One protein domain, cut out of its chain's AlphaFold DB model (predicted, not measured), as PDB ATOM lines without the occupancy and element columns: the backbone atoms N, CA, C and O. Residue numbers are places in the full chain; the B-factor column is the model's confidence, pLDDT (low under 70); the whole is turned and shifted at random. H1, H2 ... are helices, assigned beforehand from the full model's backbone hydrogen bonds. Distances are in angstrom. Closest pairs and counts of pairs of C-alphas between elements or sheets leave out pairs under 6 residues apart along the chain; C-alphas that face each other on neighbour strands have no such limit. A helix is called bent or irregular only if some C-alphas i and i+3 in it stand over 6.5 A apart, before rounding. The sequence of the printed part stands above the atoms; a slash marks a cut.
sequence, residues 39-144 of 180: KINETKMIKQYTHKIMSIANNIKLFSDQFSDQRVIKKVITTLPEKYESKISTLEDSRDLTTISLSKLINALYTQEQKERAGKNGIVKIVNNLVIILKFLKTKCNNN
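AT A GLANCE: This is residues 39 to 144 of the 180 residues of the protein "Golgin subfamily A member 3-like" of Gossypium australe (UniProt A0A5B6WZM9). In a compact body, H1, H2 and H3 pack on the first part of the long helix H4; residues 114 to 144, of which 114 to 141 belong to H4, stick out as one long arm. The 106 printed residues include four named helices, H1 to H4 in order: all helix. The whole is extended, radius of gyration of the C-alphas 21.2 A, spanning 79 by 31 by 17 A.

HOW THE PARTS SIT: H1, residues 46 to 63, and H2, residues 69 to 79, form a hairpin and only just touch, with 3 pairs of C-alphas within 8 A, the closest Ala 57 and Val 72, 7.2 A. H3, residues 82 to 93, is irregular, C-alphas 83 and 86 being 7.2 A apart; it forms a hairpin with H4, residues 102 to 141, the closest C-alphas those of Tyr 84 and Leu 109, 7.6 A. Residues 106 to 113 alone of H4 touch H1, opposite ways at a shallow tilt of 25 degrees, the closest C-alphas those of Ile 46 and Tyr 110, 6.8 A. Every O i to N i+4 pair is within hydrogen-bond range in H1, H2 and H4, 6 of 8 in H3.

IN THESE COORDINATES: H1, 26.1 A long, begins at C-alpha 46 (34.179, -23.654, -25.612); H4, 58.2 A long, ends at C-alpha 141 (-11.209, -25.215, -32.559).

THE WHOLE: The printed part has no cut; confidence is low, for instance, at residues 118 to 129.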
ATOM      1  N   LYS A  39      41.513 -23.443 -34.614       85.25
ATOM      2  CA  LYS A  39      40.469 -22.427 -34.581       85.25
ATOM      3  C   LYS A  39      39.232 -23.032 -33.933       85.25
ATOM      4  O   LYS A  39      38.965 -24.234 -34.054       85.25
ATOM      5  N   ILE A  40      38.496 -22.205 -33.214       81.50
ATOM      6  CA  ILE A  40      37.166 -22.555 -32.734       81.50
ATOM      7  C   ILE A  40      36.172 -22.296 -33.865       81.50
ATOM      8  O   ILE A  40      36.236 -21.284 -34.556       81.50
ATOM      9  N   ASN A  41      35.273 -23.248 -34.076       72.94
ATOM     10  CA  ASN A  41      34.160 -23.068 -35.001       72.94
ATOM     11  C   ASN A  41      32.964 -22.602 -34.169       72.94
ATOM     12  O   ASN A  41      32.823 -23.034 -33.024       72.94
ATOM     13  N   GLU A  42      32.073 -21.798 -34.740       57.81
ATOM     14  CA  GLU A  42      30.893 -21.255 -34.044       57.81
ATOM     15  C   GLU A  42      30.007 -22.325 -33.381       57.81
ATOM     16  O   GLU A  42      29.359 -22.065 -32.362       57.81
ATOM     17  N   THR A  43      30.027 -23.538 -33.943       56.03
ATOM     18  CA  THR A  43      29.279 -24.723 -33.506       56.03
ATOM     19  C   THR A  43      29.982 -25.554 -32.431       56.03
ATOM     20  O   THR A  43      29.342 -26.398 -31.803       56.03
ATOM     21  N   LYS A  44      31.286 -25.354 -32.194       64.75
ATOM     22  CA  LYS A  44      32.049 -26.133 -31.209       64.75
ATOM     23  C   LYS A  44      31.918 -25.540 -29.809       64.75
ATOM     24  O   LYS A  44      31.934 -24.330 -29.610       64.75
ATOM     25  N   MET A  45      31.846 -26.437 -28.831       77.56
ATOM     26  CA  MET A  45      31.789 -26.104 -27.410       77.56
ATOM     27  C   MET A  45      33.097 -25.446 -26.949       77.56
ATOM     28  O   MET A  45      34.173 -25.996 -27.200       77.56
ATOM     29  N   ILE A  46      33.015 -24.339 -26.203       82.81
ATOM     30  CA  ILE A  46      34.179 -23.654 -25.612       82.81
ATOM     31  C   ILE A  46      35.006 -24.639 -24.792       82.81
ATOM     32  O   ILE A  46      36.219 -24.702 -24.957       82.81
ATOM     33  N   LYS A  47      34.347 -25.485 -23.990       81.38
ATOM     34  CA  LYS A  47      35.003 -26.535 -23.193       81.38
ATOM     35  C   LYS A  47      35.837 -27.507 -24.042       81.38
ATOM     36  O   LYS A  47      36.917 -27.919 -23.634       81.38
ATOM     37  N   GLN A  48      35.345 -27.897 -25.218       84.62
ATOM     38  CA  GLN A  48      36.078 -28.812 -26.102       84.62
ATOM     39  C   GLN A  48      37.284 -28.118 -26.737       84.62
ATOM     40  O   GLN A  48      38.343 -28.727 -26.885       84.62
ATOM     41  N   TYR A  49      37.125 -26.848 -27.111       88.25
ATOM     42  CA  TYR A  49      38.206 -26.033 -27.649       88.25
ATOM     43  C   TYR A  49      39.313 -25.807 -26.609       88.25
ATOM     44  O   TYR A  49      40.476 -26.099 -26.895       88.25
ATOM     45  N   THR A  50      38.960 -25.379 -25.390       86.06
ATOM     46  CA  THR A  50      39.927 -25.133 -24.309       86.06
ATOM     47  C   THR A  50      40.668 -26.405 -23.901       86.06
ATOM     48  O   THR A  50      41.876 -26.366 -23.691       86.06
ATOM     49  N   HIS A  51      39.996 -27.561 -23.881       86.38
ATOM     50  CA  HIS A  51      40.659 -28.843 -23.635       86.38
ATOM     51  C   HIS A  51      41.691 -29.186 -24.724       86.38
ATOM     52  O   HIS A  51      42.814 -29.588 -24.421       86.38
ATOM     53  N   LYS A  52      41.342 -28.985 -26.004       90.81
ATOM     54  CA  LYS A  52      42.249 -29.254 -27.131       90.81
ATOM     55  C   LYS A  52      43.466 -28.335 -27.131       90.81
ATOM     56  O   LYS A  52      44.581 -28.831 -27.264       90.81
ATOM     57  N   ILE A  53      43.272 -27.023 -26.972       90.19
ATOM     58  CA  ILE A  53      44.399 -26.081 -26.972       90.19
ATOM     59  C   ILE A  53      45.334 -26.332 -25.787       90.19
ATOM     60  O   ILE A  53      46.549 -26.306 -25.967       90.19
ATOM     61  N   MET A  54      44.785 -26.665 -24.613       89.06
ATOM     62  CA  MET A  54      45.578 -26.988 -23.427       89.06
ATOM     63  C   MET A  54      46.375 -28.278 -23.617       89.06
ATOM     64  O   MET A  54      47.557 -28.328 -23.296       89.06
ATOM     65  N   SER A  55      45.754 -29.311 -24.193       90.12
ATOM     66  CA  SER A  55      46.441 -30.561 -24.512       90.12
ATOM     67  C   SER A  55      47.615 -30.323 -25.466       90.12
ATOM     68  O   SER A  55      48.721 -30.790 -25.202       90.12
ATOM     69  N   ILE A  56      47.425 -29.542 -26.535       90.56
ATOM     70  CA  ILE A  56      48.510 -29.209 -27.469       90.56
ATOM     71  C   ILE A  56      49.606 -28.396 -26.764       90.56
ATOM     72  O   ILE A  56      50.779 -28.733 -26.894       90.56
ATOM     73  N   ALA A  57      49.239 -27.369 -25.993       90.44
ATOM     74  CA  ALA A  57      50.185 -26.533 -25.256       90.44
ATOM     75  C   ALA A  57      51.030 -27.346 -24.265       90.44
ATOM     76  O   ALA A  57      52.250 -27.196 -24.234       90.44
ATOM     77  N   ASN A  58      50.404 -28.242 -23.502       88.19
ATOM     78  CA  ASN A  58      51.096 -29.111 -22.553       88.19
ATOM     79  C   ASN A  58      52.030 -30.087 -23.265       88.19
ATOM     80  O   ASN A  58      53.169 -30.247 -22.845       88.19
ATOM     81  N   ASN A  59      51.596 -30.674 -24.384       89.12
ATOM     82  CA  ASN A  59      52.474 -31.520 -25.186       89.12
ATOM     83  C   ASN A  59      53.682 -30.736 -25.712       89.12
ATOM     84  O   ASN A  59      54.798 -31.222 -25.611       89.12
ATOM     85  N   ILE A  60      53.502 -29.503 -26.202       90.50
ATOM     86  CA  ILE A  60      54.628 -28.657 -26.629       90.50
ATOM     87  C   ILE A  60      55.594 -28.401 -25.464       90.50
ATOM     88  O   ILE A  60      56.800 -28.526 -25.662       90.50
ATOM     89  N   LYS A  61      55.078 -28.094 -24.265       88.06
ATOM     90  CA  LYS A  61      55.892 -27.885 -23.056       88.06
ATOM     91  C   LYS A  61      56.730 -29.114 -22.696       88.06
ATOM     92  O   LYS A  61      57.892 -28.960 -22.355       88.06
ATOM     93  N   LEU A  62      56.191 -30.327 -22.853       84.94
ATOM     94  CA  LEU A  62      56.935 -31.575 -22.609       84.94
ATOM     95  C   LEU A  62      58.137 -31.770 -23.550       84.94
ATOM     96  O   LEU A  62      59.082 -32.481 -23.206       84.94
ATOM     97  N   PHE A  63      58.104 -31.170 -24.742       80.19
ATOM     98  CA  PHE A  63      59.212 -31.212 -25.701       80.19
ATOM     99  C   PHE A  63      60.105 -29.962 -25.656       80.19
ATOM    100  O   PHE A  63      61.198 -29.995 -26.213       80.19
ATOM    101  N   SER A  64      59.645 -28.858 -25.058       76.31
ATOM    102  CA  SER A  64      60.295 -27.545 -25.112       76.31
ATOM    103  C   SER A  64      59.879 -26.674 -23.922       76.31
ATOM    104  O   SER A  64      58.747 -26.188 -23.889       76.31
ATOM    105  N   ASP A  65      60.823 -26.332 -23.045       69.50
ATOM    106  CA  ASP A  65      60.563 -25.535 -21.832       69.50
ATOM    107  C   ASP A  65      60.096 -24.088 -22.106       69.50
ATOM    108  O   ASP A  65      59.516 -23.435 -21.243       69.50
ATOM    109  N   GLN A  66      60.275 -23.567 -23.326       79.94
ATOM    110  CA  GLN A  66      60.020 -22.153 -23.653       79.94
ATOM    111  C   GLN A  66      58.593 -21.819 -24.152       79.94
ATOM    112  O   GLN A  66      58.391 -20.825 -24.855       79.94
ATOM    113  N   PHE A  67      57.570 -22.621 -23.837       87.06
ATOM    114  CA  PHE A  67      56.195 -22.350 -24.291       87.06
ATOM    115  C   PHE A  67      55.341 -21.636 -23.228       87.06
ATOM    116  O   PHE A  67      54.767 -22.267 -22.344       87.06
ATOM    117  N   SER A  68      55.243 -20.304 -23.329       89.12
ATOM    118  CA  SER A  68      54.529 -19.460 -22.351       89.12
ATOM    119  C   SER A  68      52.997 -19.551 -22.418       89.12
ATOM    120  O   SER A  68      52.413 -19.649 -23.501       89.12
ATOM    121  N   ASP A  69      52.336 -19.380 -21.269       86.75
ATOM    122  CA  ASP A  69      50.871 -19.283 -21.182       86.75
ATOM    123  C   ASP A  69      50.315 -18.048 -21.902       86.75
ATOM    124  O   ASP A  69      49.210 -18.099 -22.441       86.75
ATOM    125  N   GLN A  70      51.093 -16.965 -22.006       88.12
ATOM    126  CA  GLN A  70      50.709 -15.771 -22.769       88.12
ATOM    127  C   GLN A  70      50.442 -16.081 -24.246       88.12
ATOM    128  O   GLN A  70      49.502 -15.542 -24.831       88.12
ATOM    129  N   ARG A  71      51.209 -16.998 -24.855       90.38
ATOM    130  CA  ARG A  71      50.937 -17.448 -26.232       90.38
ATOM    131  C   ARG A  71      49.593 -18.162 -26.335       90.38
ATOM    132  O   ARG A  71      48.870 -17.951 -27.304       90.38
ATOM    133  N   VAL A  72      49.245 -18.971 -25.335       89.81
ATOM    134  CA  VAL A  72      47.946 -19.657 -25.275       89.81
ATOM    135  C   VAL A  72      46.820 -18.643 -25.109       89.81
ATOM    136  O   VAL A  72      45.861 -18.692 -25.869       89.81
ATOM    137  N   ILE A  73      46.958 -17.691 -24.184       88.31
ATOM    138  CA  ILE A  73      45.982 -16.616 -23.946       88.31
ATOM    139  C   ILE A  73      45.720 -15.834 -25.236       88.31
ATOM    140  O   ILE A  73      44.574 -15.747 -25.676       88.31
ATOM    141  N   LYS A  74      46.779 -15.353 -25.896       89.25
ATOM    142  CA  LYS A  74      46.670 -14.626 -27.166       89.25
ATOM    143  C   LYS A  74      45.978 -15.469 -28.236       89.25
ATOM    144  O   LYS A  74      45.102 -14.972 -28.941       89.25
ATOM    145  N   LYS A  75      46.321 -16.756 -28.346       90.50
ATOM    146  CA  LYS A  75      45.669 -17.663 -29.298       90.50
ATOM    147  C   LYS A  75      44.181 -17.838 -29.006       90.50
ATOM    148  O   LYS A  75      43.382 -17.807 -29.936       90.50
ATOM    149  N   VAL A  76      43.798 -17.997 -27.739       88.50
ATOM    150  CA  VAL A  76      42.389 -18.104 -27.337       88.50
ATOM    151  C   VAL A  76      41.637 -16.837 -27.730       88.50
ATOM    152  O   VAL A  76      40.655 -16.942 -28.453       88.50
ATOM    153  N   ILE A  77      42.130 -15.662 -27.338       86.06
ATOM    154  CA  ILE A  77      41.482 -14.372 -27.623       86.06
ATOM    155  C   ILE A  77      41.304 -14.169 -29.132       86.06
ATOM    156  O   ILE A  77      40.185 -14.027 -29.604       86.06
ATOM    157  N   THR A  78      42.386 -14.294 -29.904       87.44
ATOM    158  CA  THR A  78      42.379 -14.069 -31.366       87.44
ATOM    159  C   THR A  78      41.530 -15.046 -32.179       87.44
ATOM    160  O   THR A  78      41.252 -14.783 -33.345       87.44
ATOM    161  N   THR A  79      41.179 -16.207 -31.627       88.25
ATOM    162  CA  THR A  79      40.411 -17.218 -32.369       88.25
ATOM    163  C   THR A  79      38.952 -17.267 -31.965       88.25
ATOM    164  O   THR A  79      38.180 -17.887 -32.691       88.25
ATOM    165  N   LEU A  80      38.565 -16.663 -30.838       86.06
ATOM    166  CA  LEU A  80      37.202 -16.742 -30.322       86.06
ATOM    167  C   LEU A  80      36.173 -16.145 -31.299       86.06
ATOM    168  O   LEU A  80      36.478 -15.184 -31.995       86.06
ATOM    169  N   PRO A  81      34.945 -16.697 -31.367       83.31
ATOM    170  CA  PRO A  81      33.896 -16.122 -32.200       83.31
ATOM    171  C   PRO A  81      33.411 -14.782 -31.637       83.31
ATOM    172  O   PRO A  81      33.363 -14.609 -30.417       83.31
ATOM    173  N   GLU A  82      32.904 -13.922 -32.523       82.31
ATOM    174  CA  GLU A  82      32.470 -12.546 -32.228       82.31
ATOM    175  C   GLU A  82      31.494 -12.439 -31.039       82.31
ATOM    176  O   GLU A  82      31.537 -11.501 -30.248       82.31
ATOM    177  N   LYS A  83      30.654 -13.458 -30.818       80.25
ATOM    178  CA  LYS A  83      29.716 -13.500 -29.679       80.25
ATOM    179  C   LYS A  83      30.381 -13.385 -28.295       80.25
ATOM    180  O   LYS A  83      29.700 -13.054 -27.326       80.25
ATOM    181  N   TYR A  84      31.682 -13.663 -28.187       83.00
ATOM    182  CA  TYR A  84      32.443 -13.515 -26.944       83.00
ATOM    183  C   TYR A  84      33.221 -12.193 -26.849       83.00
ATOM    184  O   TYR A  84      33.701 -11.895 -25.758       83.00
ATOM    185  N   GLU A  85      33.293 -11.384 -27.913       81.94
ATOM    186  CA  GLU A  85      34.080 -10.136 -27.977       81.94
ATOM    187  C   GLU A  85      33.735  -9.177 -26.842       81.94
ATOM    188  O   GLU A  85      34.604  -8.769 -26.081       81.94
ATOM    189  N   SER A  86      32.442  -8.912 -26.617       82.19
ATOM    190  CA  SER A  86      32.006  -8.039 -25.513       82.19
ATOM    191  C   SER A  86      32.524  -8.498 -24.144       82.19
ATOM    192  O   SER A  86      32.875  -7.679 -23.293       82.19
ATOM    193  N   LYS A  87      32.605  -9.817 -23.920       81.88
ATOM    194  CA  LYS A  87      33.085 -10.377 -22.657       81.88
ATOM    195  C   LYS A  87      34.604 -10.287 -22.537       81.88
ATOM    196  O   LYS A  87      35.089 -10.103 -21.420       81.88
ATOM    197  N   ILE A  88      35.315 -10.439 -23.654       81.00
ATOM    198  CA  ILE A  88      36.766 -10.266 -23.749       81.00
ATOM    199  C   ILE A  88      37.127  -8.797 -23.522       81.00
ATOM    200  O   ILE A  88      37.908  -8.539 -22.617       81.00
ATOM    201  N   SER A  89      36.477  -7.853 -24.207       80.62
ATOM    202  CA  SER A  89      36.680  -6.410 -24.006       80.62
ATOM    203  C   SER A  89      36.516  -6.038 -22.536       80.62
ATOM    204  O   SER A  89      37.427  -5.498 -21.938       80.62
ATOM    205  N   THR A  90      35.437  -6.476 -21.872       78.81
ATOM    206  CA  THR A  90      35.268  -6.207 -20.427       78.81
ATOM    207  C   THR A  90      36.400  -6.790 -19.566       78.81
ATOM    208  O   THR A  90      36.704  -6.270 -18.493       78.81
ATOM    209  N   LEU A  91      36.990  -7.917 -19.972       75.12
ATOM    210  CA  LEU A  91      38.124  -8.513 -19.267       75.12
ATOM    211  C   LEU A  91      39.412  -7.712 -19.490       75.12
ATOM    212  O   LEU A  91      40.136  -7.516 -18.514       75.12
ATOM    213  N   GLU A  92      39.655  -7.259 -20.719       71.94
ATOM    214  CA  GLU A  92      40.787  -6.415 -21.128       71.94
ATOM    215  C   GLU A  92      40.702  -5.007 -20.518       71.94
ATOM    216  O   GLU A  92      41.659  -4.527 -19.927       71.94
ATOM    217  N   ASP A  93      39.527  -4.383 -20.527       71.12
ATOM    218  CA  ASP A  93      39.305  -3.056 -19.938       71.12
ATOM    219  C   ASP A  93      39.492  -3.076 -18.415       71.12
ATOM    220  O   ASP A  93      39.889  -2.092 -17.794       71.12
ATOM    221  N   SER A  94      39.217  -4.223 -17.782       63.06
ATOM    222  CA  SER A  94      39.402  -4.379 -16.339       63.06
ATOM    223  C   SER A  94      40.862  -4.597 -15.927       63.06
ATOM    224  O   SER A  94      41.149  -4.486 -14.731       63.06
ATOM    225  N   ARG A  95      41.746  -4.997 -16.862       66.12
ATOM    226  CA  ARG A  95      43.130  -5.446 -16.617       66.12
ATOM    227  C   ARG A  95      43.957  -5.546 -17.906       66.12
ATOM    228  O   ARG A  95      43.510  -6.186 -18.850       66.12
ATOM    229  N   ASP A  96      45.231  -5.150 -17.868       58.78
ATOM    230  CA  ASP A  96      46.173  -5.410 -18.971       58.78
ATOM    231  C   ASP A  96      46.189  -6.894 -19.383       58.78
ATOM    232  O   ASP A  96      46.260  -7.786 -18.530       58.78
ATOM    233  N   LEU A  97      46.197  -7.170 -20.694       59.03
ATOM    234  CA  LEU A  97      46.256  -8.517 -21.296       59.03
ATOM    235  C   LEU A  97      47.378  -9.408 -20.738       59.03
ATOM    236  O   LEU A  97      47.279 -10.635 -20.743       59.03
ATOM    237  N   THR A  98      48.447  -8.788 -20.245       63.09
ATOM    238  CA  THR A  98      49.609  -9.437 -19.628       63.09
ATOM    239  C   THR A  98      49.336  -9.947 -18.210       63.09
ATOM    240  O   THR A  98      50.061 -10.818 -17.733       63.09
ATOM    241  N   THR A  99      48.285  -9.451 -17.553       70.19
ATOM    242  CA  THR A  99      47.918  -9.760 -16.159       70.19
ATOM    243  C   THR A  99      46.741 -10.733 -16.042       70.19
ATOM    244  O   THR A  99      46.424 -11.223 -14.951       70.19
ATOM    245  N   ILE A 100      46.064 -11.037 -17.154       77.69
ATOM    246  CA  ILE A 100      44.973 -12.011 -17.174       77.69
ATOM    247  C   ILE A 100      45.573 -13.416 -17.110       77.69
ATOM    248  O   ILE A 100      46.275 -13.853 -18.018       77.69
ATOM    249  N   SER A 101      45.266 -14.163 -16.048       83.38
ATOM    250  CA  SER A 101      45.660 -15.569 -15.968       83.38
ATOM    251  C   SER A 101      44.835 -16.431 -16.929       83.38
ATOM    252  O   SER A 101      43.634 -16.209 -17.131       83.38
ATOM    253  N   LEU A 102      45.458 -17.482 -17.468       82.69
ATOM    254  CA  LEU A 102      44.792 -18.439 -18.357       82.69
ATOM    255  C   LEU A 102      43.557 -19.076 -17.694       82.69
ATOM    256  O   LEU A 102      42.518 -19.237 -18.332       82.69
ATOM    257  N   SER A 103      43.635 -19.371 -16.393       82.75
ATOM    258  CA  SER A 103      42.515 -19.903 -15.608       82.75
ATOM    259  C   SER A 103      41.336 -18.930 -15.533       82.75
ATOM    260  O   SER A 103      40.190 -19.335 -15.731       82.75
ATOM    261  N   LYS A 104      41.599 -17.636 -15.305       82.94
ATOM    262  CA  LYS A 104      40.559 -16.603 -15.242       82.94
ATOM    263  C   LYS A 104      39.854 -16.450 -16.590       82.94
ATOM    264  O   LYS A 104      38.626 -16.389 -16.617       82.94
ATOM    265  N   LEU A 105      40.613 -16.445 -17.689       85.00
ATOM    266  CA  LEU A 105      40.062 -16.388 -19.045       85.00
ATOM    267  C   LEU A 105      39.146 -17.586 -19.325       85.00
ATOM    268  O   LEU A 105      37.990 -17.406 -19.706       85.00
ATOM    269  N   ILE A 106      39.627 -18.808 -19.080       84.56
ATOM    270  CA  ILE A 106      38.848 -20.036 -19.312       84.56
ATOM    271  C   ILE A 106      37.560 -20.037 -18.483       84.56
ATOM    272  O   ILE A 106      36.490 -20.344 -19.013       84.56
ATOM    273  N   ASN A 107      37.641 -19.651 -17.207       84.12
ATOM    274  CA  ASN A 107      36.478 -19.590 -16.327       84.12
ATOM    275  C   ASN A 107      35.440 -18.582 -16.828       84.12
ATOM    276  O   ASN A 107      34.253 -18.901 -16.877       84.12
ATOM    277  N   ALA A 108      35.869 -17.396 -17.265       84.19
ATOM    278  CA  ALA A 108      34.960 -16.382 -17.783       84.19
ATOM    279  C   ALA A 108      34.233 -16.836 -19.061       84.19
ATOM    280  O   ALA A 108      33.022 -16.629 -19.183       84.19
ATOM    281  N   LEU A 109      34.946 -17.498 -19.980       84.94
ATOM    282  CA  LEU A 109      34.355 -18.069 -21.192       84.94
ATOM    283  C   LEU A 109      33.362 -19.189 -20.858       84.94
ATOM    284  O   LEU A 109      32.284 -19.257 -21.449       84.94
ATOM    285  N   TYR A 110      33.681 -20.032 -19.873       83.44
ATOM    286  CA  TYR A 110      32.782 -21.091 -19.417       83.44
ATOM    287  C   TYR A 110      31.502 -20.527 -18.792       83.44
ATOM    288  O   TYR A 110      30.401 -20.963 -19.128       83.44
ATOM    289  N   THR A 111      31.616 -19.513 -17.927       82.75
ATOM    290  CA  THR A 111      30.455 -18.826 -17.345       82.75
ATOM    291  C   THR A 111      29.561 -18.223 -18.427       82.75
ATOM    292  O   THR A 111      28.338 -18.335 -18.333       82.75
ATOM    293  N   GLN A 112      30.146 -17.616 -19.462       82.81
ATOM    294  CA  GLN A 112      29.384 -17.056 -20.577       82.81
ATOM    295  C   GLN A 112      28.652 -18.146 -21.369       82.81
ATOM    296  O   GLN A 112      27.451 -18.032 -21.608       82.81
ATOM    297  N   GLU A 113      29.335 -19.247 -21.690       82.62
ATOM    298  CA  GLU A 113      28.727 -20.384 -22.385       82.62
ATOM    299  C   GLU A 113      27.555 -20.988 -21.583       82.62
ATOM    300  O   GLU A 113      26.514 -21.337 -22.146       82.62
ATOM    301  N   GLN A 114      27.680 -21.075 -20.254       79.25
ATOM    302  CA  GLN A 114      26.598 -21.547 -19.384       79.25
ATOM    303  C   GLN A 114      25.392 -20.597 -19.364       79.25
ATOM    304  O   GLN A 114      24.252 -21.061 -19.420       79.25
ATOM    305  N   LYS A 115      25.619 -19.276 -19.335       77.81
ATOM    306  CA  LYS A 115      24.541 -18.275 -19.408       77.81
ATOM    307  C   LYS A 115      23.772 -18.364 -20.724       77.81
ATOM    308  O   LYS A 115      22.542 -18.351 -20.709       77.81
ATOM    309  N   GLU A 116      24.470 -18.522 -21.847       74.88
ATOM    310  CA  GLU A 116      23.824 -18.716 -23.151       74.88
ATOM    311  C   GLU A 116      22.970 -19.988 -23.188       74.88
ATOM    312  O   GLU A 116      21.853 -19.969 -23.709       74.88
ATOM    313  N   ARG A 117      23.456 -21.096 -22.610       70.00
ATOM    314  CA  ARG A 117      22.675 -22.340 -22.499       70.00
ATOM    315  C   ARG A 117      21.423 -22.155 -21.647       70.00
ATOM    316  O   ARG A 117      20.344 -22.578 -22.054       70.00
ATOM    317  N   ALA A 118      21.547 -21.502 -20.494       67.06
ATOM    318  CA  ALA A 118      20.413 -21.235 -19.616       67.06
ATOM    319  C   ALA A 118      19.365 -20.326 -20.289       67.06
ATOM    320  O   ALA A 118      18.169 -20.614 -20.218       67.06
ATOM    321  N   GLY A 119      19.801 -19.286 -21.010       63.09
ATOM    322  CA  GLY A 119      18.916 -18.405 -21.780       63.09
ATOM    323  C   GLY A 119      18.180 -19.132 -22.911       63.09
ATOM    324  O   GLY A 119      16.968 -18.972 -23.066       63.09
ATOM    325  N   LYS A 120      18.874 -20.010 -23.650       57.03
ATOM    326  CA  LYS A 120      18.260 -20.858 -24.689       57.03
ATOM    327  C   LYS A 120      17.244 -21.838 -24.101       57.03
ATOM    328  O   LYS A 120      16.172 -21.997 -24.674       57.03
ATOM    329  N   ASN A 121      17.514 -22.422 -22.934       55.41
ATOM    330  CA  ASN A 121      16.567 -23.312 -22.254       55.41
ATOM    331  C   ASN A 121      15.273 -22.591 -21.834       55.41
ATOM    332  O   ASN A 121      14.200 -23.193 -21.874       55.41
ATOM    333  N   GLY A 122      15.348 -21.306 -21.474       57.25
ATOM    334  CA  GLY A 122      14.169 -20.470 -21.224       57.25
ATOM    335  C   GLY A 122      13.325 -20.265 -22.483       57.25
ATOM    336  O   GLY A 122      12.117 -20.494 -22.461       57.25
ATOM    337  N   ILE A 123      13.964 -19.921 -23.606       57.66
ATOM    338  CA  ILE A 123      13.290 -19.753 -24.903       57.66
ATOM    339  C   ILE A 123      12.677 -21.076 -25.373       57.66
ATOM    340  O   ILE A 123      11.522 -21.095 -25.779       57.66
ATOM    341  N   VAL A 124      13.397 -22.195 -25.258       59.31
ATOM    342  CA  VAL A 124      12.886 -23.526 -25.623       59.31
ATOM    343  C   VAL A 124      11.664 -23.893 -24.781       59.31
ATOM    344  O   VAL A 124      10.685 -24.371 -25.341       59.31
ATOM    345  N   LYS A 125      11.655 -23.613 -23.470       57.62
ATOM    346  CA  LYS A 125      10.465 -23.812 -22.622       57.62
ATOM    347  C   LYS A 125       9.289 -22.946 -23.069       57.62
ATOM    348  O   LYS A 125       8.172 -23.446 -23.145       57.62
ATOM    349  N   ILE A 126       9.532 -21.676 -23.397       68.81
ATOM    350  CA  ILE A 126       8.491 -20.766 -23.896       68.81
ATOM    351  C   ILE A 126       7.932 -21.273 -25.227       68.81
ATOM    352  O   ILE A 126       6.721 -21.387 -25.370       68.81
ATOM    353  N   VAL A 127       8.794 -21.631 -26.181       67.50
ATOM    354  CA  VAL A 127       8.388 -22.151 -27.494       67.50
ATOM    355  C   VAL A 127       7.637 -23.470 -27.342       67.50
ATOM    356  O   VAL A 127       6.587 -23.635 -27.952       67.50
ATOM    357  N   ASN A 128       8.107 -24.382 -26.491       62.22
ATOM    358  CA  ASN A 128       7.442 -25.662 -26.271       62.22
ATOM    359  C   ASN A 128       6.066 -25.468 -25.609       62.22
ATOM    360  O   ASN A 128       5.083 -26.057 -26.050       62.22
ATOM    361  N   ASN A 129       5.961 -24.557 -24.635       62.81
ATOM    362  CA  ASN A 129       4.681 -24.166 -24.043       62.81
ATOM    363  C   ASN A 129       3.746 -23.531 -25.083       62.81
ATOM    364  O   ASN A 129       2.571 -23.885 -25.135       62.81
ATOM    365  N   LEU A 130       4.246 -22.643 -25.949       72.06
ATOM    366  CA  LEU A 130       3.462 -22.052 -27.036       72.06
ATOM    367  C   LEU A 130       2.984 -23.115 -28.032       72.06
ATOM    368  O   LEU A 130       1.828 -23.085 -28.434       72.06
ATOM    369  N   VAL A 131       3.825 -24.086 -28.392       76.00
ATOM    370  CA  VAL A 131       3.456 -25.205 -29.274       76.00
ATOM    371  C   VAL A 131       2.373 -26.081 -28.637       76.00
ATOM    372  O   VAL A 131       1.422 -26.461 -29.320       76.00
ATOM    373  N   ILE A 132       2.472 -26.370 -27.335       70.62
ATOM    374  CA  ILE A 132       1.444 -27.106 -26.582       70.62
ATOM    375  C   ILE A 132       0.128 -26.322 -26.565       70.62
ATOM    376  O   ILE A 132      -0.922 -26.882 -26.879       70.62
ATOM    377  N   ILE A 133       0.183 -25.018 -26.275       70.31
ATOM    378  CA  ILE A 133      -0.986 -24.130 -26.293       70.31
ATOM    379  C   ILE A 133      -1.613 -24.102 -27.692       70.31
ATOM    380  O   ILE A 133      -2.825 -24.241 -27.821       70.31
ATOM    381  N   LEU A 134      -0.813 -23.993 -28.755       72.62
ATOM    382  CA  LEU A 134      -1.298 -23.999 -30.136       72.62
ATOM    383  C   LEU A 134      -1.949 -25.333 -30.517       72.62
ATOM    384  O   LEU A 134      -3.007 -25.324 -31.147       72.62
ATOM    385  N   LYS A 135      -1.369 -26.471 -30.111       71.50
ATOM    386  CA  LYS A 135      -1.983 -27.796 -30.297       71.50
ATOM    387  C   LYS A 135      -3.328 -27.873 -29.576       71.50
ATOM    388  O   LYS A 135      -4.318 -28.215 -30.209       71.50
ATOM    389  N   PHE A 136      -3.386 -27.473 -28.307       65.62
ATOM    390  CA  PHE A 136      -4.614 -27.466 -27.507       65.62
ATOM    391  C   PHE A 136      -5.710 -26.576 -28.116       65.62
ATOM    392  O   PHE A 136      -6.869 -26.983 -28.229       65.62
ATOM    393  N   LEU A 137      -5.342 -25.375 -28.572       57.44
ATOM    394  CA  LEU A 137      -6.256 -24.452 -29.247       57.44
ATOM    395  C   LEU A 137      -6.748 -25.008 -30.587       57.44
ATOM    396  O   LEU A 137      -7.915 -24.813 -30.925       57.44
ATOM    397  N   LYS A 138      -5.899 -25.731 -31.327       67.44
ATOM    398  CA  LYS A 138      -6.266 -26.380 -32.592       67.44
ATOM    399  C   LYS A 138      -7.272 -27.513 -32.380       67.44
ATOM    400  O   LYS A 138      -8.259 -27.566 -33.107       67.44
ATOM    401  N   THR A 139      -7.096 -28.347 -31.354       60.47
ATOM    402  CA  THR A 139      -8.047 -29.420 -31.014       60.47
ATOM    403  C   THR A 139      -9.391 -28.856 -30.550       60.47
ATOM    404  O   THR A 139     -10.443 -29.341 -30.954       60.47
ATOM    405  N   LYS A 140      -9.375 -27.779 -29.752       54.47
ATOM    406  CA  LYS A 140     -10.600 -27.123 -29.266       54.47
ATOM    407  C   LYS A 140     -11.346 -26.355 -30.365       54.47
ATOM    408  O   LYS A 140     -12.567 -26.249 -30.307       54.47
ATOM    409  N   CYS A 141     -10.632 -25.870 -31.385       44.81
ATOM    410  CA  CYS A 141     -11.209 -25.215 -32.559       44.81
ATOM    411  C   CYS A 141     -11.966 -26.168 -33.506       44.81
ATOM    412  O   CYS A 141     -12.748 -25.702 -34.325       44.81
ATOM    413  N   ASN A 142     -11.764 -27.482 -33.410       52.59
ATOM    414  CA  ASN A 142     -12.414 -28.434 -34.314       52.59
ATOM    415  C   ASN A 142     -13.852 -28.802 -33.890       52.59
ATOM    416  O   ASN A 142     -14.551 -29.460 -34.648       52.59
ATOM    417  N   ASN A 143     -14.302 -28.382 -32.695       53.50
ATOM    418  CA  ASN A 143     -15.504 -28.932 -32.050       53.50
ATOM    419  C   ASN A 143     -16.676 -27.954 -31.817       53.50
ATOM    420  O   ASN A 143     -17.652 -28.380 -31.205       53.50
ATOM    421  N   ASN A 144     -16.644 -26.665 -32.214       51.19
ATOM    422  CA  ASN A 144     -17.808 -25.794 -31.927       51.19
ATOM    423  C   ASN A 144     -17.928 -24.495 -32.760       51.19
ATOM    424  O   ASN A 144     -17.396 -23.444 -32.402       51.19
TER     425      ASN A 144